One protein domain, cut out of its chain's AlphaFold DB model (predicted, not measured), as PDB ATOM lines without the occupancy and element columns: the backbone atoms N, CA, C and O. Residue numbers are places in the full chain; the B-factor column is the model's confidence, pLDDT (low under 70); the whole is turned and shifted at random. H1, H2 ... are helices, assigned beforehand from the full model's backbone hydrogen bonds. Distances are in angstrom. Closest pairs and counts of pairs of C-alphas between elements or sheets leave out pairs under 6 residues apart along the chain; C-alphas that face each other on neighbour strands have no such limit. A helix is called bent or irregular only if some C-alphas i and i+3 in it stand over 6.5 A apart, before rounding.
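Overview. This is residues 2 to 93 of the 647 residues of an uncharacterized protein of Actinoplanes sp. ATCC 53533 (UniProt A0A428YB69). One long kinked helix, H1, runs roughly along the length of an elongated domain, and the shorter helix H3 packs on it at a slant, with the small helix H2 near the first end of H3. Two long stretches with no named element, residues 2 to 26 and 47 to 69, run much of the same length, the first turning back near Trp 21 at one end and the second near Gly 53 at the other. The printed part has 92 residues with three named helices, in the order H1, H2, H3, and no named strand; the class is all helix, though under half of the residues, 37 of 92, are in named elements. It is only just compact, close to loose, with a radius of gyration of the C-alphas of 14.7 A, and spans 46 by 24 by 24 A.

Arrangement. From the first printed residue, residues 2 to 26 lead to H1, residues 27 to 46, which has a kink of 42 degrees near residue 36. H1 is irregular, but only just: C-alphas 28 and 31 are 6.6 A apart. H1 and H2, residues 70 to 75, are apart. H1 and H3, residues 80 to 90, touch, with 16 pairs of C-alphas within 8 A; their closest C-alphas, those of Ala 37 and Pro 81, are 4.8 A apart. They run the same way at a steep tilt of 38 degrees. H2 and H3 are close but not clearly touching, their closest C-alphas being those of Leu 73 and Trp 80, 7.1 A apart. These two run opposite ways at a steep tilt of 55 degrees. In H2 and H3 every O i to N i+4 pair is within hydrogen-bond range; in H1 12 of 16 are.

Along the chain. H1, 20 residues, begins with C-alpha 27 at (57.520, -49.557, -0.098), ends with C-alpha 46 at (42.637, -40.272, 22.865) and measures 28.9 A from first to last C-alpha. H2, six residues, from Ala 70 to Ala 75, measures 8.7 A. H3, 11 residues, measures 15.5 A from Trp 80 to Ala 90, where the C-alpha is at (41.531, -54.215, 19.964).

Size, cuts and confidence. The two C-alphas farthest apart, those of Trp 21 and Gly 53, are 47.4 A apart. The printed part has no cut. The link from H1 to H2 is long, 23 residues, and the one from H2 to H3 is tight, 4 residues. The mean pLDDT of the printed part is 73.6; 28 residues are under 70, namely 19 to 22, 25, 50 to 52 and 74 to 93. The mean pLDDT of H3 is 56.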
ATOM      1  N   THR A   2      31.565 -28.306  19.750       70.56
ATOM      2  CA  THR A   2      32.783 -28.354  18.936       70.56
ATOM      3  C   THR A   2      33.430 -29.723  19.111       70.56
ATOM      4  O   THR A   2      33.443 -30.254  20.220       70.56
ATOM      5  N   GLU A   3      33.903 -30.322  18.022       73.00
ATOM      6  CA  GLU A   3      34.662 -31.569  18.103       73.00
ATOM      7  C   GLU A   3      35.955 -31.319  18.902       73.00
ATOM      8  O   GLU A   3      36.588 -30.270  18.719       73.00
ATOM      9  N   PRO A   4      36.335 -32.227  19.820       76.62
ATOM     10  CA  PRO A   4      37.567 -32.078  20.582       76.62
ATOM     11  C   PRO A   4      38.754 -32.005  19.616       76.62
ATOM     12  O   PRO A   4      38.893 -32.834  18.717       76.62
ATOM     13  N   THR A   5      39.595 -30.985  19.783       85.00
ATOM     14  CA  THR A   5      40.757 -30.739  18.922       85.00
ATOM     15  C   THR A   5      42.021 -31.170  19.658       85.00
ATOM     16  O   THR A   5      42.240 -30.750  20.789       85.00
ATOM     17  N   ILE A   6      42.859 -31.997  19.025       86.12
ATOM     18  CA  ILE A   6      44.151 -32.432  19.576       86.12
ATOM     19  C   ILE A   6      45.260 -31.661  18.861       86.12
ATOM     20  O   ILE A   6      45.405 -31.774  17.642       86.12
ATOM     21  N   LEU A   7      46.062 -30.904  19.611       88.56
ATOM     22  CA  LEU A   7      47.248 -30.228  19.090       88.56
ATOM     23  C   LEU A   7      48.496 -31.075  19.368       88.56
ATOM     24  O   LEU A   7      48.726 -31.499  20.496       88.56
ATOM     25  N   VAL A   8      49.313 -31.316  18.341       87.69
ATOM     26  CA  VAL A   8      50.568 -32.074  18.456       87.69
ATOM     27  C   VAL A   8      51.730 -31.156  18.104       87.69
ATOM     28  O   VAL A   8      51.914 -30.813  16.939       87.69
ATOM     29  N   GLU A   9      52.537 -30.776  19.094       87.12
ATOM     30  CA  GLU A   9      53.682 -29.883  18.868       87.12
ATOM     31  C   GLU A   9      54.844 -30.582  18.156       87.12
ATOM     32  O   GLU A   9      55.505 -30.012  17.285       87.12
ATOM     33  N   ARG A  10      55.105 -31.843  18.518       87.38
ATOM     34  CA  ARG A  10      56.195 -32.632  17.947       87.38
ATOM     35  C   ARG A  10      55.797 -34.092  17.813       87.38
ATOM     36  O   ARG A  10      55.515 -34.767  18.795       87.38
ATOM     37  N   CYS A  11      55.873 -34.604  16.589       84.25
ATOM     38  CA  CYS A  11      55.673 -36.016  16.295       84.25
ATOM     39  C   CYS A  11      56.918 -36.585  15.610       84.25
ATOM     40  O   CYS A  11      57.426 -36.009  14.649       84.25
ATOM     41  N   VAL A  12      57.414 -37.723  16.101       85.31
ATOM     42  CA  VAL A  12      58.470 -38.494  15.437       85.31
ATOM     43  C   VAL A  12      57.925 -39.880  15.145       85.31
ATOM     44  O   VAL A  12      57.629 -40.649  16.056       85.31
ATOM     45  N   VAL A  13      57.836 -40.216  13.863       83.25
ATOM     46  CA  VAL A  13      57.391 -41.533  13.414       83.25
ATOM     47  C   VAL A  13      58.611 -42.410  13.175       83.25
ATOM     48  O   VAL A  13      59.478 -42.082  12.366       83.25
ATOM     49  N   ARG A  14      58.674 -43.551  13.865       81.88
ATOM     50  CA  ARG A  14      59.708 -44.567  13.645       81.88
ATOM     51  C   ARG A  14      59.059 -45.839  13.138       81.88
ATOM     52  O   ARG A  14      58.302 -46.484  13.854       81.88
ATOM     53  N   VAL A  15      59.400 -46.215  11.913       80.19
ATOM     54  CA  VAL A  15      58.921 -47.456  11.310       80.19
ATOM     55  C   VAL A  15      59.990 -48.519  11.506       80.19
ATOM     56  O   VAL A  15      61.084 -48.432  10.952       80.19
ATOM     57  N   LEU A  16      59.684 -49.510  12.338       79.12
ATOM     58  CA  LEU A  16      60.581 -50.621  12.630       79.12
ATOM     59  C   LEU A  16      60.005 -51.901  12.052       79.12
ATOM     60  O   LEU A  16      58.815 -52.181  12.179       79.12
ATOM     61  N   ARG A  17      60.874 -52.712  11.464       75.75
ATOM     62  CA  ARG A  17      60.492 -53.980  10.866       75.75
ATOM     63  C   ARG A  17      61.214 -55.129  11.518       75.75
ATOM     64  O   ARG A  17      62.437 -55.133  11.617       75.75
ATOM     65  N   ARG A  18      60.434 -56.119  11.936       73.31
ATOM     66  CA  ARG A  18      60.911 -57.349  12.564       73.31
ATOM     67  C   ARG A  18      60.562 -58.508  11.628       73.31
ATOM     68  O   ARG A  18      59.395 -58.858  11.506       73.31
ATOM     69  N   GLY A  19      61.546 -59.074  10.925       62.88
ATOM     70  CA  GLY A  19      61.305 -60.177   9.974       62.88
ATOM     71  C   GLY A  19      61.020 -59.742   8.516       62.88
ATOM     72  O   GLY A  19      60.853 -58.568   8.241       62.88
ATOM     73  N   GLY A  20      61.083 -60.697   7.571       64.44
ATOM     74  CA  GLY A  20      61.000 -60.597   6.084       64.44
ATOM     75  C   GLY A  20      61.998 -59.684   5.322       64.44
ATOM     76  O   GLY A  20      62.929 -59.166   5.930       64.44
ATOM     77  N   TRP A  21      61.722 -59.390   4.027       67.00
ATOM     78  CA  TRP A  21      62.201 -58.201   3.250       67.00
ATOM     79  C   TRP A  21      61.106 -57.252   2.747       67.00
ATOM     80  O   TRP A  21      61.340 -56.051   2.675       67.00
ATOM     81  N   SER A  22      59.894 -57.770   2.518       67.00
ATOM     82  CA  SER A  22      58.732 -56.940   2.192       67.00
ATOM     83  C   SER A  22      58.417 -55.819   3.161       67.00
ATOM     84  O   SER A  22      58.047 -56.069   4.312       67.00
ATOM     85  N   TRP A  23      58.377 -54.605   2.637       74.00
ATOM     86  CA  TRP A  23      57.507 -53.550   3.154       74.00
ATOM     87  C   TRP A  23      56.120 -53.568   2.488       74.00
ATOM     88  O   TRP A  23      55.324 -52.662   2.698       74.00
ATOM     89  N   GLY A  24      55.822 -54.614   1.709       70.75
ATOM     90  CA  GLY A  24      54.684 -54.678   0.803       70.75
ATOM     91  C   GLY A  24      55.083 -54.365  -0.647       70.75
ATOM     92  O   GLY A  24      56.268 -54.167  -0.930       70.75
ATOM     93  N   PRO A  25      54.095 -54.341  -1.560       65.81
ATOM     94  CA  PRO A  25      54.295 -54.086  -2.990       65.81
ATOM     95  C   PRO A  25      54.756 -52.650  -3.294       65.81
ATOM     96  O   PRO A  25      55.482 -52.435  -4.255       65.81
ATOM     97  N   HIS A  26      54.396 -51.679  -2.445       71.50
ATOM     98  CA  HIS A  26      54.697 -50.258  -2.648       71.50
ATOM     99  C   HIS A  26      55.449 -49.671  -1.440       71.50
ATOM    100  O   HIS A  26      54.875 -48.938  -0.633       71.50
ATOM    101  N   PRO A  27      56.743 -50.001  -1.258       75.38
ATOM    102  CA  PRO A  27      57.520 -49.557  -0.098       75.38
ATOM    103  C   PRO A  27      57.626 -48.028   0.010       75.38
ATOM    104  O   PRO A  27      57.657 -47.497   1.118       75.38
ATOM    105  N   ARG A  28      57.669 -47.316  -1.125       75.12
ATOM    106  CA  ARG A  28      57.792 -45.848  -1.175       75.12
ATOM    107  C   ARG A  28      56.536 -45.117  -0.712       75.12
ATOM    108  O   ARG A  28      56.639 -44.006  -0.203       75.12
ATOM    109  N   ASP A  29      55.383 -45.763  -0.831       77.94
ATOM    110  CA  ASP A  29      54.104 -45.191  -0.409       77.94
ATOM    111  C   ASP A  29      53.881 -45.378   1.093       77.94
ATOM    112  O   ASP A  29      53.029 -44.721   1.688       77.94
ATOM    113  N   LEU A  30      54.674 -46.243   1.736       78.88
ATOM    114  CA  LEU A  30      54.530 -46.550   3.150       78.88
ATOM    115  C   LEU A  30      54.799 -45.327   4.048       78.88
ATOM    116  O   LEU A  30      53.944 -45.054   4.886       78.88
ATOM    117  N   PRO A  31      55.894 -44.548   3.916       83.25
ATOM    118  CA  PRO A  31      56.083 -43.348   4.732       83.25
ATOM    119  C   PRO A  31      54.960 -42.300   4.612       83.25
ATOM    120  O   PRO A  31      54.429 -41.926   5.659       83.25
ATOM    121  N   PRO A  32      54.548 -41.832   3.411       79.88
ATOM    122  CA  PRO A  32      53.475 -40.843   3.304       79.88
ATOM    123  C   PRO A  32      52.134 -41.404   3.783       79.88
ATOM    124  O   PRO A  32      51.400 -40.698   4.473       79.88
ATOM    125  N   ALA A  33      51.845 -42.683   3.514       78.62
ATOM    126  CA  ALA A  33      50.683 -43.338   4.095       78.62
ATOM    127  C   ALA A  33      50.762 -43.294   5.625       78.62
ATOM    128  O   ALA A  33      49.802 -42.858   6.262       78.62
ATOM    129  N   ILE A  34      51.904 -43.666   6.219       82.12
ATOM    130  CA  ILE A  34      52.071 -43.681   7.672       82.12
ATOM    131  C   ILE A  34      51.827 -42.307   8.286       82.12
ATOM    132  O   ILE A  34      51.086 -42.186   9.259       82.12
ATOM    133  N   VAL A  35      52.392 -41.261   7.693       83.06
ATOM    134  CA  VAL A  35      52.147 -39.886   8.136       83.06
ATOM    135  C   VAL A  35      50.652 -39.557   8.089       83.06
ATOM    136  O   VAL A  35      50.131 -38.996   9.050       83.06
ATOM    137  N   GLN A  36      49.944 -39.979   7.038       81.62
ATOM    138  CA  GLN A  36      48.518 -39.701   6.886       81.62
ATOM    139  C   GLN A  36      47.648 -40.342   7.975       81.62
ATOM    140  O   GLN A  36      46.705 -39.693   8.417       81.62
ATOM    141  N   ALA A  37      47.938 -41.567   8.446       81.12
ATOM    142  CA  ALA A  37      47.118 -42.143   9.525       81.12
ATOM    143  C   ALA A  37      47.600 -41.844  10.936       81.12
ATOM    144  O   ALA A  37      46.879 -42.166  11.872       81.12
ATOM    145  N   VAL A  38      48.770 -41.236  11.143       85.94
ATOM    146  CA  VAL A  38      49.192 -40.846  12.500       85.94
ATOM    147  C   VAL A  38      48.130 -39.973  13.172       85.94
ATOM    148  O   VAL A  38      47.851 -40.184  14.349       85.94
ATOM    149  N   ALA A  39      47.479 -39.076  12.424       83.06
ATOM    150  CA  ALA A  39      46.364 -38.277  12.928       83.06
ATOM    151  C   ALA A  39      45.198 -39.153  13.423       83.06
ATOM    152  O   ALA A  39      44.783 -39.021  14.573       83.06
ATOM    153  N   ASP A  40      44.740 -40.106  12.604       82.31
ATOM    154  CA  ASP A  40      43.650 -41.025  12.959       82.31
ATOM    155  C   ASP A  40      44.015 -41.926  14.150       82.31
ATOM    156  O   ASP A  40      43.173 -42.221  14.998       82.31
ATOM    157  N   LEU A  41      45.279 -42.349  14.254       84.75
ATOM    158  CA  LEU A  41      45.769 -43.181  15.357       84.75
ATOM    159  C   LEU A  41      45.842 -42.409  16.673       84.75
ATOM    160  O   LEU A  41      45.497 -42.961  17.719       84.75
ATOM    161  N   ILE A  42      46.265 -41.145  16.625       85.62
ATOM    162  CA  ILE A  42      46.267 -40.246  17.783       85.62
ATOM    163  C   ILE A  42      44.824 -39.969  18.213       85.62
ATOM    164  O   ILE A  42      44.495 -40.170  19.380       85.62
ATOM    165  N   ALA A  43      43.944 -39.608  17.273       84.50
ATOM    166  CA  ALA A  43      42.527 -39.385  17.550       84.50
ATOM    167  C   ALA A  43      41.872 -40.625  18.179       84.50
ATOM    168  O   ALA A  43      41.206 -40.522  19.208       84.50
ATOM    169  N   ALA A  44      42.126 -41.818  17.633       83.56
ATOM    170  CA  ALA A  44      41.612 -43.072  18.179       83.56
ATOM    171  C   ALA A  44      42.166 -43.386  19.579       83.56
ATOM    172  O   ALA A  44      41.422 -43.861  20.437       83.56
ATOM    173  N   ARG A  45      43.457 -43.124  19.834       84.56
ATOM    174  CA  ARG A  45      44.096 -43.377  21.139       84.56
ATOM    175  C   ARG A  45      43.516 -42.506  22.253       84.56
ATOM    176  O   ARG A  45      43.449 -42.980  23.390       84.56
ATOM    177  N   TYR A  46      43.119 -41.279  21.920       84.38
ATOM    178  CA  TYR A  46      42.637 -40.272  22.865       84.38
ATOM    179  C   TYR A  46      41.129 -40.049  22.839       84.38
ATOM    180  O   TYR A  46      40.637 -39.242  23.614       84.38
ATOM    181  N   ALA A  47      40.367 -40.793  22.034       83.00
ATOM    182  CA  ALA A  47      38.916 -40.622  21.919       83.00
ATOM    183  C   ALA A  47      38.152 -40.695  23.264       83.00
ATOM    184  O   ALA A  47      37.041 -40.181  23.357       83.00
ATOM    185  N   GLY A  48      38.727 -41.327  24.299       79.12
ATOM    186  CA  GLY A  48      38.135 -41.450  25.637       79.12
ATOM    187  C   GLY A  48      38.629 -40.455  26.696       79.12
ATOM    188  O   GLY A  48      38.080 -40.451  27.793       79.12
ATOM    189  N   GLU A  49      39.643 -39.637  26.406       76.06
ATOM    190  CA  GLU A  49      40.212 -38.673  27.362       76.06
ATOM    191  C   GLU A  49      39.528 -37.285  27.404       76.06
ATOM    192  O   GLU A  49      39.470 -36.721  28.496       76.06
ATOM    193  N   PRO A  50      38.904 -36.741  26.333       64.81
ATOM    194  CA  PRO A  50      38.257 -35.422  26.380       64.81
ATOM    195  C   PRO A  50      36.872 -35.429  27.064       64.81
ATOM    196  O   PRO A  50      35.986 -34.661  26.702       64.81
ATOM    197  N   ALA A  51      36.639 -36.304  28.048       59.69
ATOM    198  CA  ALA A  51      35.342 -36.420  28.724       59.69
ATOM    199  C   ALA A  51      35.044 -35.272  29.720       59.69
ATOM    200  O   ALA A  51      33.928 -35.191  30.234       59.69
ATOM    201  N   GLY A  52      36.011 -34.386  29.989       63.16
ATOM    202  CA  GLY A  52      35.853 -33.178  30.808       63.16
ATOM    203  C   GLY A  52      35.914 -31.904  29.961       63.16
ATOM    204  O   GLY A  52      36.601 -31.868  28.951       63.16
ATOM    205  N   GLY A  53      35.196 -30.848  30.362       72.62
ATOM    206  CA  GLY A  53      35.174 -29.552  29.659       72.62
ATOM    207  C   GLY A  53      36.434 -28.690  29.830       72.62
ATOM    208  O   GLY A  53      36.359 -27.487  29.600       72.62
ATOM    209  N   GLU A  54      37.546 -29.276  30.273       78.94
ATOM    210  CA  GLU A  54      38.822 -28.599  30.509       78.94
ATOM    211  C   GLU A  54      39.869 -29.104  29.508       78.94
ATOM    212  O   GLU A  54      39.892 -30.291  29.173       78.94
ATOM    213  N   ASP A  55      40.732 -28.203  29.036       79.94
ATOM    214  CA  ASP A  55      41.845 -28.550  28.154       79.94
ATOM    215  C   ASP A  55      42.865 -29.413  28.914       79.94
ATOM    216  O   ASP A  55      43.332 -29.043  29.993       79.94
ATOM    217  N   VAL A  56      43.221 -30.570  28.349       82.38
ATOM    218  CA  VAL A  56      44.194 -31.504  28.937       82.38
ATOM    219  C   VAL A  56      45.512 -31.411  28.173       82.38
ATOM    220  O   VAL A  56      45.566 -31.702  26.978       82.38
ATOM    221  N   GLU A  57      46.588 -31.043  28.870       86.38
ATOM    222  CA  GLU A  57      47.949 -31.030  28.328       86.38
ATOM    223  C   GLU A  57      48.722 -32.284  28.765       86.38
ATOM    224  O   GLU A  57      48.827 -32.585  29.956       86.38
ATOM    225  N   ILE A  58      49.295 -33.008  27.799       84.25
ATOM    226  CA  ILE A  58      50.156 -34.170  28.047       84.25
ATOM    227  C   ILE A  58      51.605 -33.752  27.801       84.25
ATOM    228  O   ILE A  58      52.039 -33.625  26.658       84.25
ATOM    229  N   THR A  59      52.361 -33.553  28.879       84.56
ATOM    230  CA  THR A  59      53.762 -33.098  28.819       84.56
ATOM    231  C   THR A  59      54.773 -34.243  28.693       84.56
ATOM    232  O   THR A  59      55.942 -34.013  28.371       84.56
ATOM    233  N   GLU A  60      54.349 -35.490  28.912       83.94
ATOM    234  CA  GLU A  60      55.210 -36.672  28.799       83.94
ATOM    235  C   GLU A  60      55.236 -37.250  27.370       83.94
ATOM    236  O   GLU A  60      54.216 -37.244  26.676       83.94
ATOM    237  N   PRO A  61      56.372 -37.812  26.901       79.25
ATOM    238  CA  PRO A  61      56.439 -38.454  25.592       79.25
ATOM    239  C   PRO A  61      55.488 -39.651  25.470       79.25
ATOM    240  O   PRO A  61      55.645 -40.677  26.132       79.25
ATOM    241  N   VAL A  62      54.546 -39.562  24.536       79.31
ATOM    242  CA  VAL A  62      53.588 -40.635  24.251       79.31
ATOM    243  C   VAL A  62      54.165 -41.569  23.192       79.31
ATOM    244  O   VAL A  62      54.492 -41.147  22.083       79.31
ATOM    245  N   THR A  63      54.248 -42.866  23.502       81.81
ATOM    246  CA  THR A  63      54.636 -43.895  22.525       81.81
ATOM    247  C   THR A  63      53.426 -44.724  22.107       81.81
ATOM    248  O   THR A  63      52.809 -45.393  22.934       81.81
ATOM    249  N   ILE A  64      53.117 -44.725  20.808       79.75
ATOM    250  CA  ILE A  64      52.068 -45.561  20.212       79.75
ATOM    251  C   ILE A  64      52.743 -46.666  19.391       79.75
ATOM    252  O   ILE A  64      53.435 -46.383  18.415       79.75
ATOM    253  N   VAL A  65      52.548 -47.930  19.782       80.00
ATOM    254  CA  VAL A  65      53.067 -49.094  19.047       80.00
ATOM    255  C   VAL A  65      51.922 -49.764  18.302       80.00
ATOM    256  O   VAL A  65      50.985 -50.261  18.920       80.00
ATOM    257  N   VAL A  66      52.016 -49.810  16.972       79.62
ATOM    258  CA  VAL A  66      51.012 -50.456  16.118       79.62
ATOM    259  C   VAL A  66      51.640 -51.678  15.446       79.62
ATOM    260  O   VAL A  66      52.399 -51.524  14.486       79.62
ATOM    261  N   PRO A  67      51.378 -52.904  15.934       77.75
ATOM    262  CA  PRO A  67      51.829 -54.102  15.247       77.75
ATOM    263  C   PRO A  67      51.009 -54.287  13.966       77.75
ATOM    264  O   PRO A  67      49.789 -54.426  14.007       77.75
ATOM    265  N   VAL A  68      51.685 -54.311  12.817       74.00
ATOM    266  CA  VAL A  68      51.046 -54.550  11.518       74.00
ATOM    267  C   VAL A  68      51.634 -55.810  10.899       74.00
ATOM    268  O   VAL A  68      52.851 -55.936  10.749       74.00
ATOM    269  N   SER A  69      50.773 -56.760  10.532       77.81
ATOM    270  CA  SER A  69      51.218 -57.961   9.826       77.81
ATOM    271  C   SER A  69      51.523 -57.653   8.354       77.81
ATOM    272  O   SER A  69      50.899 -56.788   7.736       77.81
ATOM    273  N   ALA A  70      52.430 -58.415   7.739       70.00
ATOM    274  CA  ALA A  70      52.707 -58.291   6.305       70.00
ATOM    275  C   ALA A  70      51.489 -58.642   5.426       70.00
ATOM    276  O   ALA A  70      51.380 -58.165   4.301       70.00
ATOM    277  N   ALA A  71      50.569 -59.485   5.910       72.56
ATOM    278  CA  ALA A  71      49.308 -59.750   5.217       72.56
ATOM    279  C   ALA A  71      48.404 -58.505   5.224       72.56
ATOM    280  O   ALA A  71      47.860 -58.139   4.188       72.56
ATOM    281  N   THR A  72      48.331 -57.805   6.360       73.12
ATOM    282  CA  THR A  72      47.584 -56.546   6.518       73.12
ATOM    283  C   THR A  72      48.136 -55.442   5.612       73.12
ATOM    284  O   THR A  72      47.355 -54.769   4.949       73.12
ATOM    285  N   LEU A  73      49.467 -55.292   5.523       71.38
ATOM    286  CA  LEU A  73      50.097 -54.328   4.604       71.38
ATOM    287  C   LEU A  73      49.789 -54.638   3.131       71.38
ATOM    288  O   LEU A  73      49.576 -53.721   2.346       71.38
ATOM    289  N   ARG A  74      49.747 -55.922   2.753       68.00
ATOM    290  CA  ARG A  74      49.467 -56.352   1.370       68.00
ATOM    291  C   ARG A  74      47.999 -56.201   0.974       68.00
ATOM    292  O   ARG A  74      47.722 -55.867  -0.169       68.00
ATOM    293  N   ALA A  75      47.066 -56.435   1.895       66.94
ATOM    294  CA  ALA A  75      45.633 -56.436   1.596       66.94
ATOM    295  C   ALA A  75      45.030 -55.035   1.366       66.94
ATOM    296  O   ALA A  75      43.885 -54.930   0.929       66.94
ATOM    297  N   ALA A  76      45.754 -53.962   1.694       61.53
ATOM    298  CA  ALA A  76      45.192 -52.616   1.761       61.53
ATOM    299  C   ALA A  76      46.180 -51.511   1.330       61.53
ATOM    300  O   ALA A  76      46.429 -50.587   2.116       61.53
ATOM    301  N   PRO A  77      46.730 -51.552   0.099       59.47
ATOM    302  CA  PRO A  77      47.513 -50.436  -0.427       59.47
ATOM    303  C   PRO A  77      46.659 -49.155  -0.385       59.47
ATOM    304  O   PRO A  77      45.533 -49.122  -0.879       59.47
ATOM    305  N   GLY A  78      47.139 -48.132   0.328       56.94
ATOM    306  CA  GLY A  78      46.424 -46.864   0.528       56.94
ATOM    307  C   GLY A  78      45.263 -46.871   1.540       56.94
ATOM    308  O   GLY A  78      44.660 -45.824   1.757       56.94
ATOM    309  N   ARG A  79      44.941 -47.999   2.198       60.47
ATOM    310  CA  ARG A  79      43.843 -48.107   3.197       60.47
ATOM    311  C   ARG A  79      44.300 -48.529   4.597       60.47
ATOM    312  O   ARG A  79      43.498 -48.968   5.421       60.47
ATOM    313  N   TRP A  80      45.583 -48.359   4.897       60.66
ATOM    314  CA  TRP A  80      46.138 -48.653   6.217       60.66
ATOM    315  C   TRP A  80      45.533 -47.855   7.412       60.66
ATOM    316  O   TRP A  80      45.538 -48.434   8.503       60.66
ATOM    317  N   PRO A  81      44.941 -46.635   7.273       55.94
ATOM    318  CA  PRO A  81      44.396 -45.898   8.424       55.94
ATOM    319  C   PRO A  81      43.282 -46.657   9.154       55.94
ATOM    320  O   PRO A  81      43.246 -46.723  10.381       55.94
ATOM    321  N   VAL A  82      42.423 -47.329   8.384       58.00
ATOM    322  CA  VAL A  82      41.249 -48.056   8.891       58.00
ATOM    323  C   VAL A  82      41.656 -49.313   9.672       58.00
ATOM    324  O   VAL A  82      41.029 -49.672  10.667       58.00
ATOM    325  N   LEU A  83      42.735 -49.977   9.253       56.03
ATOM    326  CA  LEU A  83      43.214 -51.217   9.873       56.03
ATOM    327  C   LEU A  83      44.040 -50.951  11.135       56.03
ATOM    328  O   LEU A  83      43.960 -51.711  12.100       56.03
ATOM    329  N   ALA A  84      44.799 -49.857  11.156       55.59
ATOM    330  CA  ALA A  84      45.577 -49.448  12.314       55.59
ATOM    331  C   ALA A  84      44.676 -48.903  13.447       55.59
ATOM    332  O   ALA A  84      44.892 -49.240  14.613       55.59
ATOM    333  N   ALA A  85      43.597 -48.180  13.114       55.84
ATOM    334  CA  ALA A  85      42.570 -47.773  14.079       55.84
ATOM    335  C   ALA A  85      41.842 -48.979  14.713       55.84
ATOM    336  O   ALA A  85      41.607 -48.995  15.925       55.84
ATOM    337  N   ALA A  86      41.554 -50.023  13.922       57.53
ATOM    338  CA  ALA A  86      40.971 -51.275  14.411       57.53
ATOM    339  C   ALA A  86      41.927 -52.054  15.341       57.53
ATOM    340  O   ALA A  86      41.495 -52.594  16.359       57.53
ATOM    341  N   ALA A  87      43.232 -52.071  15.039       57.28
ATOM    342  CA  ALA A  87      44.250 -52.702  15.884       57.28
ATOM    343  C   ALA A  87      44.443 -51.979  17.235       57.28
ATOM    344  O   ALA A  87      44.631 -52.632  18.266       57.28
ATOM    345  N   LEU A  88      44.337 -50.645  17.254       59.28
ATOM    346  CA  LEU A  88      44.316 -49.847  18.489       59.28
ATOM    347  C   LEU A  88      43.043 -50.074  19.309       59.28
ATOM    348  O   LEU A  88      43.130 -50.206  20.525       59.28
ATOM    349  N   HIS A  89      41.878 -50.202  18.666       53.53
ATOM    350  CA  HIS A  89      40.623 -50.526  19.358       53.53
ATOM    351  C   HIS A  89      40.640 -51.919  20.004       53.53
ATOM    352  O   HIS A  89      40.068 -52.105  21.078       53.53
ATOM    353  N   ALA A  90      41.319 -52.889  19.383       49.78
ATOM    354  CA  ALA A  90      41.531 -54.215  19.964       49.78
ATOM    355  C   ALA A  90      42.527 -54.200  21.142       49.78
ATOM    356  O   ALA A  90      42.470 -55.068  22.012       49.78
ATOM    357  N   SER A  91      43.404 -53.195  21.199       48.81
ATOM    358  CA  SER A  91      44.421 -53.007  22.235       48.81
ATOM    359  C   SER A  91      43.944 -52.007  23.295       48.81
ATOM    360  O   SER A  91      44.540 -50.947  23.472       48.81
ATOM    361  N   ARG A  92      42.851 -52.299  24.012       43.50
ATOM    362  CA  ARG A  92      42.496 -51.491  25.193       43.50
ATOM    363  C   ARG A  92      43.554 -51.685  26.290       43.50
ATOM    364  O   ARG A  92      43.802 -52.832  26.664       43.50
ATOM    365  N   PRO A  93      44.137 -50.618  26.860       43.59
ATOM    366  CA  PRO A  93      44.932 -50.750  28.070       43.59
ATOM    367  C   PRO A  93      43.992 -51.041  29.249       43.59
ATOM    368  O   PRO A  93      43.004 -50.337  29.460       43.59
TER     369      PRO A  93